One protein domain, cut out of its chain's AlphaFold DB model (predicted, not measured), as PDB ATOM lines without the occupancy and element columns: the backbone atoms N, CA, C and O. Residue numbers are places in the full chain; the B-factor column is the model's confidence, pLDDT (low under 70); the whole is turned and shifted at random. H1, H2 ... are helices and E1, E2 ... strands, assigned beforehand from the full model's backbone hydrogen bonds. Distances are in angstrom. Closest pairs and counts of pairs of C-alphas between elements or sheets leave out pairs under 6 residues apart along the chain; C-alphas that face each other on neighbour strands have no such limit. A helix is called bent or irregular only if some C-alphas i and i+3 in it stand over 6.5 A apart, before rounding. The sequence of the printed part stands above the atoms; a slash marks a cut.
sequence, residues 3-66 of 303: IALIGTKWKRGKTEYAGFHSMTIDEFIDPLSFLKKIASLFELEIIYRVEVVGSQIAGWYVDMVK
ATOM      1  N   ILE A   3     150.278 166.927 104.379       91.06
ATOM      2  CA  ILE A   3     150.509 168.383 104.433       91.06
ATOM      3  C   ILE A   3     151.999 168.736 104.294       91.06
ATOM      4  O   ILE A   3     152.341 169.654 103.557       91.06
ATOM      5  N   ALA A   4     152.891 167.987 104.950       92.38
ATOM      6  CA  ALA A   4     154.333 168.231 104.898       92.38
ATOM      7  C   ALA A   4     154.938 167.924 103.517       92.38
ATOM      8  O   ALA A   4     156.031 168.384 103.215       92.38
ATOM      9  N   LEU A   5     154.251 167.135 102.686       94.50
ATOM     10  CA  LEU A   5     154.735 166.706 101.374       94.50
ATOM     11  C   LEU A   5     154.181 167.555 100.219       94.50
ATOM     12  O   LEU A   5     154.647 167.405  99.086       94.50
ATOM     13  N   ILE A   6     153.221 168.448 100.487       93.25
ATOM     14  CA  ILE A   6     152.610 169.322  99.476       93.25
ATOM     15  C   ILE A   6     153.696 170.133  98.758       93.25
ATOM     16  O   ILE A   6     154.563 170.737  99.383       93.25
ATOM     17  N   GLY A   7     153.650 170.139  97.423       89.94
ATOM     18  CA  GLY A   7     154.601 170.875  96.582       89.94
ATOM     19  C   GLY A   7     155.983 170.227  96.447       89.94
ATOM     20  O   GLY A   7     156.820 170.735  95.705       89.94
ATOM     21  N   THR A   8     156.237 169.094  97.112       92.94
ATOM     22  CA  THR A   8     157.485 168.335  96.963       92.94
ATOM     23  C   THR A   8     157.341 167.210  95.932       92.94
ATOM     24  O   THR A   8     156.238 166.799  95.575       92.94
ATOM     25  N   LYS A   9     158.470 166.657  95.467       93.19
ATOM     26  CA  LYS A   9     158.482 165.443  94.626       93.19
ATOM     27  C   LYS A   9     158.134 164.157  95.392       93.19
ATOM     28  O   LYS A   9     157.949 163.114  94.769       93.19
ATOM     29  N   TRP A  10     158.105 164.221  96.723       95.69
ATOM     30  CA  TRP A  10     157.912 163.079  97.605       95.69
ATOM     31  C   TRP A  10     156.427 162.819  97.852       95.69
ATOM     32  O   TRP A  10     155.640 163.741  98.042       95.69
ATOM     33  N   LYS A  11     156.052 161.544  97.881       95.19
ATOM     34  CA  LYS A  11     154.697 161.071  98.158       95.19
ATOM     35  C   LYS A  11     154.681 160.273  99.453       95.19
ATOM     36  O   LYS A  11     155.692 159.704  99.864       95.19
ATOM     37  N   ARG A  12     153.518 160.211 100.095       95.44
ATOM     38  CA  ARG A  12     153.312 159.312 101.227       95.44
ATOM     39  C   ARG A  12     153.431 157.866 100.751       95.44
ATOM     40  O   ARG A  12     152.780 157.478  99.784       95.44
ATOM     41  N   GLY A  13     154.281 157.099 101.419       95.31
ATOM     42  CA  GLY A  13     154.422 155.666 101.221       95.31
ATOM     43  C   GLY A  13     153.749 154.873 102.343       95.31
ATOM     44  O   GLY A  13     152.651 155.213 102.790       95.31
ATOM     45  N   LYS A  14     154.400 153.803 102.804       94.19
ATOM     46  CA  LYS A  14     153.907 152.952 103.891       94.19
ATOM     47  C   LYS A  14     153.891 153.747 105.195       94.19
ATOM     48  O   LYS A  14     154.919 154.239 105.636       94.19
ATOM     49  N   THR A  15     152.735 153.823 105.842       93.56
ATOM     50  CA  THR A  15     152.602 154.432 107.171       93.56
ATOM     51  C   THR A  15     151.994 153.437 108.135       93.56
ATOM     52  O   THR A  15     150.858 153.006 107.932       93.56
ATOM     53  N   GLU A  16     152.737 153.074 109.171       92.44
ATOM     54  CA  GLU A  16     152.247 152.205 110.234       92.44
ATOM     55  C   GLU A  16     151.403 152.990 111.239       92.44
ATOM     56  O   GLU A  16     151.645 154.165 111.510       92.44
ATOM     57  N   TYR A  17     150.371 152.338 111.772       89.88
ATOM     58  CA  TYR A  17     149.483 152.958 112.747       89.88
ATOM     59  C   TYR A  17     150.182 153.110 114.107       89.88
ATOM     60  O   TYR A  17     150.695 152.131 114.661       89.88
ATOM     61  N   ALA A  18     150.146 154.331 114.649       88.31
ATOM     62  CA  ALA A  18     150.755 154.718 115.924       88.31
ATOM     63  C   ALA A  18     149.818 155.588 116.790       88.31
ATOM     64  O   ALA A  18     150.267 156.441 117.546       88.31
ATOM     65  N   GLY A  19     148.500 155.384 116.675       88.69
ATOM     66  CA  GLY A  19     147.511 156.138 117.452       88.69
ATOM     67  C   GLY A  19     147.150 157.495 116.846       88.69
ATOM     68  O   GLY A  19     147.336 157.730 115.651       88.69
ATOM     69  N   PHE A  20     146.598 158.374 117.685       88.62
ATOM     70  CA  PHE A  20     146.149 159.713 117.310       88.62
ATOM     71  C   PHE A  20     146.800 160.751 118.220       88.62
ATOM     72  O   PHE A  20     146.645 160.693 119.437       88.62
ATOM     73  N   HIS A  21     147.476 161.724 117.616       86.75
ATOM     74  CA  HIS A  21     148.054 162.870 118.306       86.75
ATOM     75  C   HIS A  21     147.652 164.157 117.592       86.75
ATOM     76  O   HIS A  21     147.506 164.178 116.366       86.75
ATOM     77  N   SER A  22     147.516 165.229 118.366       85.62
ATOM     78  CA  SER A  22     147.289 166.578 117.858       85.62
ATOM     79  C   SER A  22     148.553 167.402 118.055       85.62
ATOM     80  O   SER A  22     149.178 167.337 119.110       85.62
ATOM     81  N   MET A  23     148.920 168.189 117.047       83.38
ATOM     82  CA  MET A  23     149.993 169.175 117.150       83.38
ATOM     83  C   MET A  23     149.548 170.488 116.523       83.38
ATOM     84  O   MET A  23     148.921 170.491 115.462       83.38
ATOM     85  N   THR A  24     149.900 171.590 117.172       87.31
ATOM     86  CA  THR A  24     149.710 172.940 116.641       87.31
ATOM     87  C   THR A  24     151.017 173.405 116.011       87.31
ATOM     88  O   THR A  24     152.095 173.123 116.533       87.31
ATOM     89  N   ILE A  25     150.923 174.081 114.868       86.19
ATOM     90  CA  ILE A  25     152.056 174.704 114.181       86.19
ATOM     91  C   ILE A  25     151.730 176.186 114.083       86.19
ATOM     92  O   ILE A  25     150.828 176.581 113.349       86.19
ATOM     93  N   ASP A  26     152.426 176.966 114.886       88.06
ATOM     94  CA  ASP A  26     152.258 178.399 115.102       88.06
ATOM     95  C   ASP A  26     153.304 179.245 114.359       88.06
ATOM     96  O   ASP A  26     153.084 180.429 114.112       88.06
ATOM     97  N   GLU A  27     154.398 178.623 113.916       90.19
ATOM     98  CA  GLU A  27     155.464 179.255 113.139       90.19
ATOM     99  C   GLU A  27     155.680 178.568 111.783       90.19
ATOM    100  O   GLU A  27     155.335 177.399 111.576       90.19
ATOM    101  N   PHE A  28     156.295 179.289 110.841       90.31
ATOM    102  CA  PHE A  28     156.712 178.702 109.570       90.31
ATOM    103  C   PHE A  28     157.682 177.540 109.806       90.31
ATOM    104  O   PHE A  28     158.661 177.662 110.539       90.31
ATOM    105  N   ILE A  29     157.431 176.414 109.140       92.06
ATOM    106  CA  ILE A  29     158.232 175.199 109.267       92.06
ATOM    107  C   ILE A  29     158.532 174.618 107.889       92.06
ATOM    108  O   ILE A  29     157.657 174.551 107.024       92.06
ATOM    109  N   ASP A  30     159.772 174.187 107.673       92.69
ATOM    110  CA  ASP A  30     160.138 173.510 106.436       92.69
ATOM    111  C   ASP A  30     159.635 172.047 106.420       92.69
ATOM    112  O   ASP A  30     159.484 171.422 107.478       92.69
ATOM    113  N   PRO A  31     159.401 171.462 105.229       92.56
ATOM    114  CA  PRO A  31     158.915 170.089 105.080       92.56
ATOM    115  C   PRO A  31     159.693 169.027 105.863       92.56
ATOM    116  O   PRO A  31     159.089 168.115 106.431       92.56
ATOM    117  N   LEU A  32     161.026 169.122 105.908       92.19
ATOM    118  CA  LEU A  32     161.866 168.121 106.561       92.19
ATOM    119  C   LEU A  32     161.727 168.216 108.080       92.19
ATOM    120  O   LEU A  32     161.514 167.197 108.738       92.19
ATOM    121  N   SER A  33     161.806 169.426 108.633       93.12
ATOM    122  CA  SER A  33     161.580 169.656 110.062       93.12
ATOM    123  C   SER A  33     160.177 169.233 110.476       93.12
ATOM    124  O   SER A  33     160.006 168.617 111.527       93.12
ATOM    125  N   PHE A  34     159.170 169.481 109.636       94.31
ATOM    126  CA  PHE A  34     157.805 169.058 109.924       94.31
ATOM    127  C   PHE A  34     157.668 167.528 109.931       94.31
ATOM    128  O   PHE A  34     157.109 166.970 110.874       94.31
ATOM    129  N   LEU A  35     158.242 166.825 108.947       94.69
ATOM    130  CA  LEU A  35     158.279 165.358 108.949       94.69
ATOM    131  C   LEU A  35     158.985 164.804 110.192       94.69
ATOM    132  O   LEU A  35     158.472 163.860 110.789       94.69
ATOM    133  N   LYS A  36     160.104 165.405 110.619       93.38
ATOM    134  CA  LYS A  36     160.814 165.019 111.850       93.38
ATOM    135  C   LYS A  36     159.966 165.239 113.104       93.38
ATOM    136  O   LYS A  36     159.921 164.351 113.951       93.38
ATOM    137  N   LYS A  37     159.255 166.370 113.214       92.44
ATOM    138  CA  LYS A  37     158.325 166.623 114.330       92.44
ATOM    139  C   LYS A  37     157.195 165.593 114.365       92.44
ATOM    140  O   LYS A  37     156.893 165.071 115.429       92.44
ATOM    141  N   ILE A  38     156.610 165.257 113.209       92.38
ATOM    142  CA  ILE A  38     155.586 164.204 113.110       92.38
ATOM    143  C   ILE A  38     156.171 162.855 113.543       92.38
ATOM    144  O   ILE A  38     155.582 162.180 114.375       92.38
ATOM    145  N   ALA A  39     157.328 162.464 113.009       92.69
ATOM    146  CA  ALA A  39     157.978 161.204 113.356       92.69
ATOM    147  C   ALA A  39     158.250 161.104 114.865       92.69
ATOM    148  O   ALA A  39     157.877 160.118 115.488       92.69
ATOM    149  N   SER A  40     158.785 162.170 115.470       89.62
ATOM    150  CA  SER A  40     159.020 162.244 116.915       89.62
ATOM    151  C   SER A  40     157.732 162.161 117.735       89.62
ATOM    152  O   SER A  40     157.719 161.477 118.749       89.62
ATOM    153  N   LEU A  41     156.657 162.837 117.314       90.00
ATOM    154  CA  LEU A  41     155.377 162.845 118.032       90.00
ATOM    155  C   LEU A  41     154.718 161.461 118.070       90.00
ATOM    156  O   LEU A  41     154.036 161.124 119.029       90.00
ATOM    157  N   PHE A  42     154.886 160.680 117.005       90.19
ATOM    158  CA  PHE A  42     154.309 159.342 116.886       90.19
ATOM    159  C   PHE A  42     155.298 158.223 117.233       90.19
ATOM    160  O   PHE A  42     154.942 157.058 117.079       90.19
ATOM    161  N   GLU A  43     156.519 158.564 117.666       91.06
ATOM    162  CA  GLU A  43     157.611 157.609 117.913       91.06
ATOM    163  C   GLU A  43     157.848 156.671 116.710       91.06
ATOM    164  O   GLU A  43     158.046 155.464 116.842       91.06
ATOM    165  N   LEU A  44     157.776 157.237 115.503       93.69
ATOM    166  CA  LEU A  44     158.001 156.543 114.238       93.69
ATOM    167  C   LEU A  44     159.352 156.930 113.645       93.69
ATOM    168  O   LEU A  44     159.878 158.021 113.854       93.69
ATOM    169  N   GLU A  45     159.877 156.048 112.812       92.88
ATOM    170  CA  GLU A  45     161.090 156.252 112.045       92.88
ATOM    171  C   GLU A  45     160.773 156.487 110.570       92.88
ATOM    172  O   GLU A  45     159.892 155.853 109.979       92.88
ATOM    173  N   ILE A  46     161.522 157.411 109.968       93.50
ATOM    174  CA  ILE A  46     161.339 157.822 108.579       93.50
ATOM    175  C   ILE A  46     162.232 156.975 107.674       93.50
ATOM    176  O   ILE A  46     163.442 156.886 107.893       93.50
ATOM    177  N   ILE A  47     161.656 156.418 106.610       93.50
ATOM    178  CA  ILE A  47     162.412 155.787 105.525       93.50
ATOM    179  C   ILE A  47     162.133 156.545 104.231       93.50
ATOM    180  O   ILE A  47     160.993 156.668 103.788       93.50
ATOM    181  N   TYR A  48     163.200 157.033 103.605       93.25
ATOM    182  CA  TYR A  48     163.147 157.635 102.280       93.25
ATOM    183  C   TYR A  48     163.448 156.570 101.232       93.25
ATOM    184  O   TYR A  48     164.502 155.937 101.269       93.25
ATOM    185  N   ARG A  49     162.529 156.373 100.288       93.38
ATOM    186  CA  ARG A  49     162.633 155.326  99.272       93.38
ATOM    187  C   ARG A  49     162.373 155.887  97.885       93.38
ATOM    188  O   ARG A  49     161.437 156.653  97.678       93.38
ATOM    189  N   VAL A  50     163.198 155.485  96.926       93.75
ATOM    190  CA  VAL A  50     163.023 155.815  95.509       93.75
ATOM    191  C   VAL A  50     162.739 154.524  94.766       93.75
ATOM    192  O   VAL A  50     163.498 153.565  94.880       93.75
ATOM    193  N   GLU A  51     161.639 154.488  94.029       93.75
ATOM    194  CA  GLU A  51     161.320 153.370  93.147       93.75
ATOM    195  C   GLU A  51     161.851 153.667  91.749       93.75
ATOM    196  O   GLU A  51     161.594 154.734  91.189       93.75
ATOM    197  N   VAL A  52     162.591 152.716  91.188       93.00
ATOM    198  CA  VAL A  52     163.161 152.794  89.841       93.00
ATOM    199  C   VAL A  52     162.628 151.614  89.039       93.00
ATOM    200  O   VAL A  52     162.696 150.473  89.491       93.00
ATOM    201  N   VAL A  53     162.088 151.890  87.855       91.56
ATOM    202  CA  VAL A  53     161.582 150.886  86.916       91.56
ATOM    203  C   VAL A  53     162.361 151.038  85.613       91.56
ATOM    204  O   VAL A  53     162.256 152.050  84.918       91.56
ATOM    205  N   GLY A  54     163.189 150.040  85.297       90.31
ATOM    206  CA  GLY A  54     164.135 150.119  84.184       90.31
ATOM    207  C   GLY A  54     165.154 151.242  84.398       90.31
ATOM    208  O   GLY A  54     165.864 151.254  85.399       90.31
ATOM    209  N   SER A  55     165.214 152.192  83.465       89.69
ATOM    210  CA  SER A  55     166.084 153.375  83.535       89.69
ATOM    211  C   SER A  55     165.382 154.636  84.062       89.69
ATOM    212  O   SER A  55     165.975 155.714  84.040       89.69
ATOM    213  N   GLN A  56     164.127 154.535  84.520       91.50
ATOM    214  CA  GLN A  56     163.324 155.683  84.950       91.50
ATOM    215  C   GLN A  56     162.958 155.613  86.433       91.50
ATOM    216  O   GLN A  56     162.650 154.553  86.973       91.50
ATOM    217  N   ILE A  57     162.948 156.775  87.091       92.31
ATOM    218  CA  ILE A  57     162.452 156.907  88.463       92.31
ATOM    219  C   ILE A  57     160.920 156.899  88.424       92.31
ATOM    220  O   ILE A  57     160.309 157.814  87.874       92.31
ATOM    221  N   ALA A  58     160.309 155.882  89.026       92.12
ATOM    222  CA  ALA A  58     158.861 155.715  89.106       92.12
ATOM    223  C   ALA A  58     158.233 156.570  90.219       92.12
ATOM    224  O   ALA A  58     157.114 157.066  90.070       92.12
ATOM    225  N   GLY A  59     158.952 156.801  91.323       93.94
ATOM    226  CA  GLY A  59     158.434 157.618  92.416       93.94
ATOM    227  C   GLY A  59     159.399 157.812  93.578       93.94
ATOM    228  O   GLY A  59     160.344 157.051  93.766       93.94
ATOM    229  N   TRP A  60     159.131 158.854  94.364       96.31
ATOM    230  CA  TRP A  60     159.825 159.173  95.609       96.31
ATOM    231  C   TRP A  60     158.824 159.033  96.749       96.31
ATOM    232  O   TRP A  60     157.769 159.667  96.715       96.31
ATOM    233  N   TYR A  61     159.145 158.226  97.750       96.56
ATOM    234  CA  TYR A  61     158.243 157.866  98.834       96.56
ATOM    235  C   TYR A  61     158.877 158.145 100.189       96.56
ATOM    236  O   TYR A  61     160.066 157.898 100.398       96.56
ATOM    237  N   VAL A  62     158.064 158.650 101.109       96.81
ATOM    238  CA  VAL A  62     158.402 158.738 102.527       96.81
ATOM    239  C   VAL A  62     157.530 157.730 103.254       96.81
ATOM    240  O   VAL A  62     156.305 157.861 103.263       96.81
ATOM    241  N   ASP A  63     158.164 156.721 103.836       95.75
ATOM    242  CA  ASP A  63     157.525 155.731 104.689       95.75
ATOM    243  C   ASP A  63     157.719 156.146 106.168       95.75
ATOM    244  O   ASP A  63     158.740 156.735 106.531       95.75
ATOM    245  N   MET A  64     156.735 155.854 107.019       95.12
ATOM    246  CA  MET A  64     156.778 156.032 108.477       95.12
ATOM    247  C   MET A  64     156.518 154.672 109.126       95.12
ATOM    248  O   MET A  64     155.423 154.120 108.992       95.12
ATOM    249  N   VAL A  65     157.521 154.112 109.794       94.44
ATOM    250  CA  VAL A  65     157.483 152.755 110.366       94.44
ATOM    251  C   VAL A  65     157.865 152.780 111.836       94.44
ATOM    252  O   VAL A  65     158.575 153.680 112.261       94.44
ATOM    253  N   LYS A  66     157.434 151.797 112.627       91.69
ATOM    254  CA  LYS A  66     157.792 151.739 114.055       91.69
ATOM    255  C   LYS A  66     159.287 151.536 114.285       91.69
ATOM    256  O   LYS A  66     159.831 152.035 115.258       91.69
TER     257      LYS A  66
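AT A GLANCE: This is residues 3 to 66 of the 303 residues of an uncharacterized protein of Bacillus thuringiensis Sbt003 (UniProt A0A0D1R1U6). A long, strongly twisted hairpin of strands, E2 and E3, makes most of a narrow three-stranded sheet, with the short strand E1 alongside the later half of E3 and the hairpin's turn at residues 54 and 55 at one end of the long axis. Toward the other end lies the single helix H1, which only grazes the sheet, and the unnamed stretch of residues 16 to 30 swings out in a wide loop from E1 to H1. The printed part has 64 residues with one named helix and three named strands, in the order E1, H1, E2, E3; the sheet order is E1, E3, E2, mixed, and the class is mixed, helices and strands. The whole is only just loose, close to compact, with a radius of gyration of the C-alphas of 13.1 A, and flat, spanning 42 by 26 by 13 A.

HOW THE PARTS SIT: The inner strand of the sheet is E3, residues 56 to 65. Its antiparallel neighbour is the edge strand E2, residues 45 to 53, at 161 degrees between their directions. The two form a hairpin, with N 49 and O 61 2.9 A apart and N 58 and O 51 2.8 A apart, both within hydrogen-bond range. The other edge strand, E1, residues 10 to 15, is parallel to E3 at 44 degrees. C-alphas 10 and 60 face each other at 4.8 A, as do 15 and 64 at 4.7 A, and N 11 and O 60 are within hydrogen-bond range at 2.8 A. H1, residues 31 to 41, is on the sheet but only grazes it, with its residues 35 to 40. The closest C-alphas of H1 and E2 are those of Ala 39 and Glu 45, 6.0 A apart; those of H1 and E3 are Ala 39 and Met 64, 7.2 A apart. In H1 every O i to N i+4 pair is within hydrogen-bond range.

IN THESE COORDINATES: E3 is the longest strand by residues, with ten; it measures 26.2 A from first to last C-alpha and ends at C-alpha 65, at (157.483, 152.755, 110.366). E2 measures 25.7 A over residues 45 to 53. E1, residues 10 to 15, measures 13.9 A and begins at C-alpha 10, at (157.912, 163.079, 97.605). H1 measures 15.3 A, from C-alpha 31 at (158.915, 170.089, 105.080) to C-alpha 41; it is not bent.

THE WHOLE: The two C-alphas farthest apart are those of Asp 26 and Gly 54, at 43.6 A. The link from E1 to H1 is long, with 15 residues, 16 to 30, whose C-alphas lie 12 to 20 A from the mean of the C-alphas. The links H1 to E2 and E2 to E3 are tight. The printed part, residues 3 to 66, has no cut. Its mean pLDDT is 92.1, and no printed residue is under 70.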